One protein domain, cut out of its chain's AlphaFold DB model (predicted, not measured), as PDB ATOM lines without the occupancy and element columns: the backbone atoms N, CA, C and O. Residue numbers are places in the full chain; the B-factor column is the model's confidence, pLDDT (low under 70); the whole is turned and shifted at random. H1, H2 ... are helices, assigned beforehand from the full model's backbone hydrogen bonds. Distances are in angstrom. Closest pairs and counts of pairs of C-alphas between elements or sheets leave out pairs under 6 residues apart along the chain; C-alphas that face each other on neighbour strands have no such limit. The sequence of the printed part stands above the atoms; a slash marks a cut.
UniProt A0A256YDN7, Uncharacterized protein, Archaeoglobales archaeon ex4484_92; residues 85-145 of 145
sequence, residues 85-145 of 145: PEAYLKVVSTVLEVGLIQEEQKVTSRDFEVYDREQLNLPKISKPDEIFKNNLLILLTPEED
ATOM      1  N   PRO A  85      -3.738  30.482 -17.576       88.81
ATOM      2  CA  PRO A  85      -4.999  31.137 -17.247       88.81
ATOM      3  C   PRO A  85      -4.787  32.605 -16.853       88.81
ATOM      4  O   PRO A  85      -4.021  32.905 -15.934       88.81
ATOM      5  N   GLU A  86      -5.544  33.511 -17.473       90.75
ATOM      6  CA  GLU A  86      -5.464  34.968 -17.259       90.75
ATOM      7  C   GLU A  86      -5.643  35.378 -15.786       90.75
ATOM      8  O   GLU A  86      -4.983  36.294 -15.297       90.75
ATOM      9  N   ALA A  87      -6.477  34.650 -15.037       89.56
ATOM     10  CA  ALA A  87      -6.688  34.898 -13.613       89.56
ATOM     11  C   ALA A  87      -5.387  34.819 -12.790       89.56
ATOM     12  O   ALA A  87      -5.224  35.588 -11.845       89.56
ATOM     13  N   TYR A  88      -4.450  33.932 -13.150       89.19
ATOM     14  CA  TYR A  88      -3.151  33.858 -12.472       89.19
ATOM     15  C   TYR A  88      -2.248  35.030 -12.849       89.19
ATOM     16  O   TYR A  88      -1.578  35.568 -11.972       89.19
ATOM     17  N   LEU A  89      -2.268  35.474 -14.110       90.31
ATOM     18  CA  LEU A  89      -1.502  36.647 -14.546       90.31
ATOM     19  C   LEU A  89      -1.952  37.908 -13.803       90.31
ATOM     20  O   LEU A  89      -1.115  38.664 -13.320       90.31
ATOM     21  N   LYS A  90      -3.267  38.074 -13.620       92.00
ATOM     22  CA  LYS A  90      -3.830  39.167 -12.820       92.00
ATOM     23  C   LYS A  90      -3.380  39.113 -11.358       92.00
ATOM     24  O   LYS A  90      -3.085  40.140 -10.764       92.00
ATOM     25  N   VAL A  91      -3.316  37.922 -10.764       91.81
ATOM     26  CA  VAL A  91      -2.800  37.770  -9.395       91.81
ATOM     27  C   VAL A  91      -1.329  38.182  -9.320       91.81
ATOM     28  O   VAL A  91      -0.950  38.916  -8.411       91.81
ATOM     29  N   VAL A  92      -0.505  37.741 -10.274       89.69
ATOM     30  CA  VAL A  92       0.919  38.103 -10.319       89.69
ATOM     31  C   VAL A  92       1.094  39.614 -10.480       89.69
ATOM     32  O   VAL A  92       1.897  40.199  -9.757       89.69
ATOM     33  N   SER A  93       0.310  40.269 -11.344       89.88
ATOM     34  CA  SER A  93       0.387  41.725 -11.513       89.88
ATOM     35  C   SER A  93       0.029  42.472 -10.226       89.88
ATOM     36  O   SER A  93       0.776  43.354  -9.812       89.88
ATOM     37  N   THR A  94      -1.037  42.070  -9.521       91.81
ATOM     38  CA  THR A  94      -1.401  42.688  -8.232       91.81
ATOM     39  C   THR A  94      -0.299  42.510  -7.183       91.81
ATOM     40  O   THR A  94       0.002  43.444  -6.435       91.81
ATOM     41  N   VAL A  95       0.362  41.349  -7.150       90.75
ATOM     42  CA  VAL A  95       1.497  41.119  -6.244       90.75
ATOM     43  C   VAL A  95       2.678  42.025  -6.594       90.75
ATOM     44  O   VAL A  95       3.286  42.584  -5.685       90.75
ATOM     45  N   LEU A  96       2.993  42.219  -7.875       86.75
ATOM     46  CA  LEU A  96       4.094  43.091  -8.298       86.75
ATOM     47  C   LEU A  96       3.819  44.574  -8.001       86.75
ATOM     48  O   LEU A  96       4.717  45.292  -7.565       86.75
ATOM     49  N   GLU A  97       2.580  45.028  -8.183       86.50
ATOM     50  CA  GLU A  97       2.193  46.430  -7.991       86.50
ATOM     51  C   GLU A  97       1.975  46.785  -6.511       86.50
ATOM     52  O   GLU A  97       2.502  47.776  -5.995       86.50
ATOM     53  N   VAL A  98       1.191  45.967  -5.805       84.81
ATOM     54  CA  VAL A  98       0.685  46.269  -4.455       84.81
ATOM     55  C   VAL A  98       1.417  45.468  -3.375       84.81
ATOM     56  O   VAL A  98       1.404  45.858  -2.206       84.81
ATOM     57  N   GLY A  99       2.078  44.370  -3.749       86.88
ATOM     58  CA  GLY A  99       2.689  43.421  -2.815       86.88
ATOM     59  C   GLY A  99       1.702  42.410  -2.223       86.88
ATOM     60  O   GLY A  99       2.074  41.618  -1.363       86.88
ATOM     61  N   LEU A 100       0.437  42.423  -2.648       88.25
ATOM     62  CA  LEU A 100      -0.622  41.564  -2.113       88.25
ATOM     63  C   LEU A 100      -1.312  40.807  -3.250       88.25
ATOM     64  O   LEU A 100      -1.423  41.314  -4.357       88.25
ATOM     65  N   ILE A 101      -1.815  39.603  -2.968       90.69
ATOM     66  CA  ILE A 101      -2.588  38.804  -3.942       90.69
ATOM     67  C   ILE A 101      -3.935  39.466  -4.264       90.69
ATOM     68  O   ILE A 101      -4.455  39.324  -5.368       90.69
ATOM     69  N   GLN A 102      -4.517  40.167  -3.292       89.88
ATOM     70  CA  GLN A 102      -5.761  40.914  -3.438       89.88
ATOM     71  C   GLN A 102      -5.602  42.287  -2.797       89.88
ATOM     72  O   GLN A 102      -4.979  42.427  -1.742       89.88
ATOM     73  N   GLU A 103      -6.200  43.288  -3.429       86.88
ATOM     74  CA  GLU A 103      -6.284  44.640  -2.888       86.88
ATOM     75  C   GLU A 103      -7.288  44.720  -1.737       86.88
ATOM     76  O   GLU A 103      -8.132  43.836  -1.559       86.88
ATOM     77  N   GLU A 104      -7.224  45.805  -0.969       87.19
ATOM     78  CA  GLU A 104      -8.201  46.076   0.080       87.19
ATOM     79  C   GLU A 104      -9.618  46.111  -0.507       87.19
ATOM     80  O   GLU A 104      -9.950  46.941  -1.353       87.19
ATOM     81  N   GLN A 105     -10.451  45.169  -0.067       88.75
ATOM     82  CA  GLN A 105     -11.820  45.038  -0.542       88.75
ATOM     83  C   GLN A 105     -12.760  45.868   0.328       88.75
ATOM     84  O   GLN A 105     -12.678  45.834   1.557       88.75
ATOM     85  N   LYS A 106     -13.705  46.552  -0.317       91.06
ATOM     86  CA  LYS A 106     -14.870  47.125   0.360       91.06
ATOM     87  C   LYS A 106     -15.968  46.073   0.420       91.06
ATOM     88  O   LYS A 106     -16.220  45.389  -0.570       91.06
ATOM     89  N   VAL A 107     -16.611  45.940   1.574       90.56
ATOM     90  CA  VAL A 107     -17.663  44.940   1.788       90.56
ATOM     91  C   VAL A 107     -19.015  45.622   1.915       90.56
ATOM     92  O   VAL A 107     -19.163  46.592   2.653       90.56
ATOM     93  N   THR A 108     -20.012  45.108   1.202       92.56
ATOM     94  CA  THR A 108     -21.393  45.581   1.323       92.56
ATOM     95  C   THR A 108     -22.110  44.770   2.398       92.56
ATOM     96  O   THR A 108     -22.136  43.539   2.337       92.56
ATOM     97  N   SER A 109     -22.678  45.447   3.393       90.25
ATOM     98  CA  SER A 109     -23.474  44.811   4.446       90.25
ATOM     99  C   SER A 109     -24.862  44.402   3.942       90.25
ATOM    100  O   SER A 109     -25.294  44.760   2.847       90.25
ATOM    101  N   ARG A 110     -25.596  43.668   4.783       92.75
ATOM    102  CA  ARG A 110     -27.009  43.317   4.561       92.75
ATOM    103  C   ARG A 110     -27.909  44.545   4.460       92.75
ATOM    104  O   ARG A 110     -28.920  44.490   3.774       92.75
ATOM    105  N   ASP A 111     -27.500  45.635   5.099       92.00
ATOM    106  CA  ASP A 111     -28.196  46.922   5.071       92.00
ATOM    107  C   ASP A 111     -27.838  47.758   3.824       92.00
ATOM    108  O   ASP A 111     -28.192  48.927   3.747       92.00
ATOM    109  N   PHE A 112     -27.133  47.168   2.845       89.56
ATOM    110  CA  PHE A 112     -26.658  47.794   1.599       89.56
ATOM    111  C   PHE A 112     -25.651  48.946   1.764       89.56
ATOM    112  O   PHE A 112     -25.249  49.567   0.781       89.56
ATOM    113  N   GLU A 113     -25.169  49.173   2.980       91.50
ATOM    114  CA  GLU A 113     -24.070  50.086   3.288       91.50
ATOM    115  C   GLU A 113     -22.717  49.462   2.900       91.50
ATOM    116  O   GLU A 113     -22.486  48.264   3.108       91.50
ATOM    117  N   VAL A 114     -21.812  50.268   2.337       91.94
ATOM    118  CA  VAL A 114     -20.454  49.847   1.964       91.94
ATOM    119  C   VAL A 114     -19.491  50.233   3.077       91.94
ATOM    120  O   VAL A 114     -19.397  51.408   3.424       91.94
ATOM    121  N   TYR A 115     -18.754  49.247   3.580       91.19
ATOM    122  CA  TYR A 115     -17.777  49.422   4.644       91.19
ATOM    123  C   TYR A 115     -16.354  49.182   4.147       91.19
ATOM    124  O   TYR A 115     -16.067  48.191   3.465       91.19
ATOM    125  N   ASP A 116     -15.458  50.082   4.534       91.44
ATOM    126  CA  ASP A 116     -14.014  49.879   4.511       91.44
ATOM    127  C   ASP A 116     -13.469  49.532   5.910       91.44
ATOM    128  O   ASP A 116     -14.199  49.458   6.906       91.44
ATOM    129  N   ARG A 117     -12.164  49.257   5.997       91.44
ATOM    130  CA  ARG A 117     -11.526  48.881   7.264       91.44
ATOM    131  C   ARG A 117     -11.528  50.020   8.279       91.44
ATOM    132  O   ARG A 117     -11.615  49.741   9.472       91.44
ATOM    133  N   GLU A 118     -11.447  51.272   7.829       90.75
ATOM    134  CA  GLU A 118     -11.420  52.446   8.707       90.75
ATOM    135  C   GLU A 118     -12.782  52.647   9.388       90.75
ATOM    136  O   GLU A 118     -12.838  52.791  10.608       90.75
ATOM    137  N   GLN A 119     -13.881  52.540   8.635       90.31
ATOM    138  CA  GLN A 119     -15.255  52.607   9.150       90.31
ATOM    139  C   GLN A 119     -15.564  51.493  10.159       90.31
ATOM    140  O   GLN A 119     -16.369  51.681  11.071       90.31
ATOM    141  N   LEU A 120     -14.905  50.339  10.024       90.69
ATOM    142  CA  LEU A 120     -15.013  49.213  10.955       90.69
ATOM    143  C   LEU A 120     -14.022  49.292  12.130       90.69
ATOM    144  O   LEU A 120     -13.962  48.358  12.929       90.69
ATOM    145  N   ASN A 121     -13.245  50.376  12.252       91.69
ATOM    146  CA  ASN A 121     -12.166  50.532  13.235       91.69
ATOM    147  C   ASN A 121     -11.147  49.372  13.214       91.69
ATOM    148  O   ASN A 121     -10.601  48.978  14.248       91.69
ATOM    149  N   LEU A 122     -10.892  48.799  12.036       92.44
ATOM    150  CA  LEU A 122      -9.922  47.727  11.850       92.44
ATOM    151  C   LEU A 122      -8.527  48.297  11.543       92.44
ATOM    152  O   LEU A 122      -8.404  49.333  10.887       92.44
ATOM    153  N   PRO A 123      -7.446  47.601  11.941       92.00
ATOM    154  CA  PRO A 123      -6.089  48.015  11.602       92.00
ATOM    155  C   PRO A 123      -5.860  48.081  10.088       92.00
ATOM    156  O   PRO A 123      -6.360  47.229   9.338       92.00
ATOM    157  N   LYS A 124      -5.044  49.043   9.643       89.69
ATOM    158  CA  LYS A 124      -4.590  49.125   8.247       89.69
ATOM    159  C   LYS A 124      -3.772  47.891   7.875       89.69
ATOM    160  O   LYS A 124      -3.069  47.321   8.708       89.69
ATOM    161  N   ILE A 125      -3.881  47.473   6.618       87.81
ATOM    162  CA  ILE A 125      -3.122  46.332   6.105       87.81
ATOM    163  C   ILE A 125      -1.677  46.776   5.878       87.81
ATOM    164  O   ILE A 125      -1.425  47.753   5.174       87.81
ATOM    165  N   SER A 126      -0.729  46.047   6.469       86.12
ATOM    166  CA  SER A 126       0.690  46.223   6.166       86.12
ATOM    167  C   SER A 126       0.972  45.684   4.771       86.12
ATOM    168  O   SER A 126       0.659  44.529   4.478       86.12
ATOM    169  N   LYS A 127       1.576  46.508   3.919       85.56
ATOM    170  CA  LYS A 127       2.123  46.050   2.640       85.56
ATOM    171  C   LYS A 127       3.531  45.485   2.868       85.56
ATOM    172  O   LYS A 127       4.156  45.855   3.864       85.56
ATOM    173  N   PRO A 128       4.021  44.586   2.001       87.62
ATOM    174  CA  PRO A 128       5.412  44.163   2.058       87.62
ATOM    175  C   PRO A 128       6.347  45.346   1.814       87.62
ATOM    176  O   PRO A 128       6.028  46.244   1.029       87.62
ATOM    177  N   ASP A 129       7.515  45.302   2.445       83.56
ATOM    178  CA  ASP A 129       8.566  46.292   2.235       83.56
ATOM    179  C   ASP A 129       9.153  46.206   0.818       83.56
ATOM    180  O   ASP A 129       9.091  45.171   0.150       83.56
ATOM    181  N   GLU A 130       9.818  47.274   0.377       85.12
ATOM    182  CA  GLU A 130      10.493  47.320  -0.930       85.12
ATOM    183  C   GLU A 130      11.562  46.223  -1.092       85.12
ATOM    184  O   GLU A 130      11.795  45.733  -2.194       85.12
ATOM    185  N   ILE A 131      12.150  45.747   0.013       87.19
ATOM    186  CA  ILE A 131      13.074  44.601   0.011       87.19
ATOM    187  C   ILE A 131      12.389  43.347  -0.546       87.19
ATOM    188  O   ILE A 131      12.985  42.618  -1.337       87.19
ATOM    189  N   PHE A 132      11.133  43.097  -0.164       86.56
ATOM    190  CA  PHE A 132      10.381  41.947  -0.657       86.56
ATOM    191  C   PHE A 132      10.161  42.041  -2.167       86.56
ATOM    192  O   PHE A 132      10.401  41.064  -2.872       86.56
ATOM    193  N   LYS A 133       9.759  43.215  -2.672       82.44
ATOM    194  CA  LYS A 133       9.520  43.423  -4.108       82.44
ATOM    195  C   LYS A 133      10.794  43.251  -4.927       82.44
ATOM    196  O   LYS A 133      10.768  42.567  -5.944       82.44
ATOM    197  N   ASN A 134      11.911  43.802  -4.453       86.38
ATOM    198  CA  ASN A 134      13.204  43.656  -5.119       86.38
ATOM    199  C   ASN A 134      13.637  42.188  -5.183       86.38
ATOM    200  O   ASN A 134      14.012  41.706  -6.246       86.38
ATOM    201  N   ASN A 135      13.517  41.453  -4.074       87.75
ATOM    202  CA  ASN A 135      13.837  40.027  -4.051       87.75
ATOM    203  C   ASN A 135      12.900  39.210  -4.949       87.75
ATOM    204  O   ASN A 135      13.348  38.282  -5.615       87.75
ATOM    205  N   LEU A 136      11.610  39.552  -4.990       85.25
ATOM    206  CA  LEU A 136      10.651  38.896  -5.873       85.25
ATOM    207  C   LEU A 136      10.999  39.126  -7.348       85.25
ATOM    208  O   LEU A 136      10.947  38.182  -8.127       85.25
ATOM    209  N   LEU A 137      11.387  40.348  -7.725       84.62
ATOM    210  CA  LEU A 137      11.836  40.653  -9.083       84.62
ATOM    211  C   LEU A 137      13.087  39.855  -9.451       84.62
ATOM    212  O   LEU A 137      13.095  39.233 -10.507       84.62
ATOM    213  N   ILE A 138      14.082  39.798  -8.557       86.94
ATOM    214  CA  ILE A 138      15.298  38.989  -8.747       86.94
ATOM    215  C   ILE A 138      14.947  37.512  -8.977       86.94
ATOM    216  O   ILE A 138      15.524  36.878  -9.849       86.94
ATOM    217  N   LEU A 139      13.987  36.960  -8.227       82.94
ATOM    218  CA  LEU A 139      13.555  35.565  -8.379       82.94
ATOM    219  C   LEU A 139      12.768  35.293  -9.670       82.94
ATOM    220  O   LEU A 139      12.722  34.149 -10.118       82.94
ATOM    221  N   LEU A 140      12.092  36.303 -10.223       78.88
ATOM    222  CA  LEU A 140      11.291  36.176 -11.444       78.88
ATOM    223  C   LEU A 140      12.113  36.398 -12.714       78.88
ATOM    224  O   LEU A 140      11.735  35.896 -13.771       78.88
ATOM    225  N   THR A 141      13.218  37.137 -12.631       77.56
ATOM    226  CA  THR A 141      14.183  37.249 -13.723       77.56
ATOM    227  C   THR A 141      15.079  36.014 -13.725       77.56
ATOM    228  O   THR A 141      15.798  35.811 -12.746       77.56
ATOM    229  N   PRO A 142      15.059  35.172 -14.771       62.34
ATOM    230  CA  PRO A 142      16.051  34.113 -14.881       62.34
ATOM    231  C   PRO A 142      17.452  34.739 -14.925       62.34
ATOM    232  O   PRO A 142      17.650  35.758 -15.587       62.34
ATOM    233  N   GLU A 143      18.410  34.147 -14.210       57.19
ATOM    234  CA  GLU A 143      19.825  34.434 -14.449       57.19
ATOM    235  C   GLU A 143      20.120  34.030 -15.904       57.19
ATOM    236  O   GLU A 143      19.845  32.897 -16.304       57.19
ATOM    237  N   GLU A 144      20.565  34.987 -16.723       47.06
ATOM    238  CA  GLU A 144      21.097  34.696 -18.055       47.06
ATOM    239  C   GLU A 144      22.415  33.928 -17.873       47.06
ATOM    240  O   GLU A 144      23.439  34.536 -17.562       47.06
ATOM    241  N   ASP A 145      22.368  32.604 -18.040       38.47
ATOM    242  CA  ASP A 145      23.533  31.765 -18.356       38.47
ATOM    243  C   ASP A 145      23.661  31.576 -19.879       38.47
ATOM    244  O   ASP A 145      22.637  31.258 -20.537       38.47
TER     245      ASP A 145
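This is residues 85 to 145 of the 145 residues of an uncharacterized protein of Archaeoglobales archaeon ex4484_92 (UniProt A0A256YDN7). With little regular structure, this is a long, open loop, residues 99 to 129, joining two short helices that make a loose V; residues 138 to 145, of which 138 to 140 belong to H2, stick out as a tail. The 61 printed residues hold H1 then H2 and no named strand, 24 residues in named elements, class all helix. The whole is extended, radius of gyration of the C-alphas 16.3 A, spanning 59 by 28 by 10 A.

H1, residues 86 to 98, and H2, residues 130 to 140, are close but not clearly touching; their closest C-alphas, Leu 96 and Lys 133, are 6.9 A apart. They run opposite ways at a steep tilt of 36 degrees, only just past shallow. In both, every O i to N i+4 pair is within hydrogen-bond range. Residues 107 to 108 pair antiparallel with 114 to 115.

H1 measures 18.2 A from C-alpha 86 at (-5.464, 34.968, -17.259); H2 measures 15.3 A, ending at C-alpha 140 at (11.291, 36.176, -11.444).

The C-alphas farthest apart, Asp 111 and Asp 145, are 58.8 A apart. The printed part has no cut; the H1 to H2 link is long. Residues 142 to 145 are under pLDDT 70.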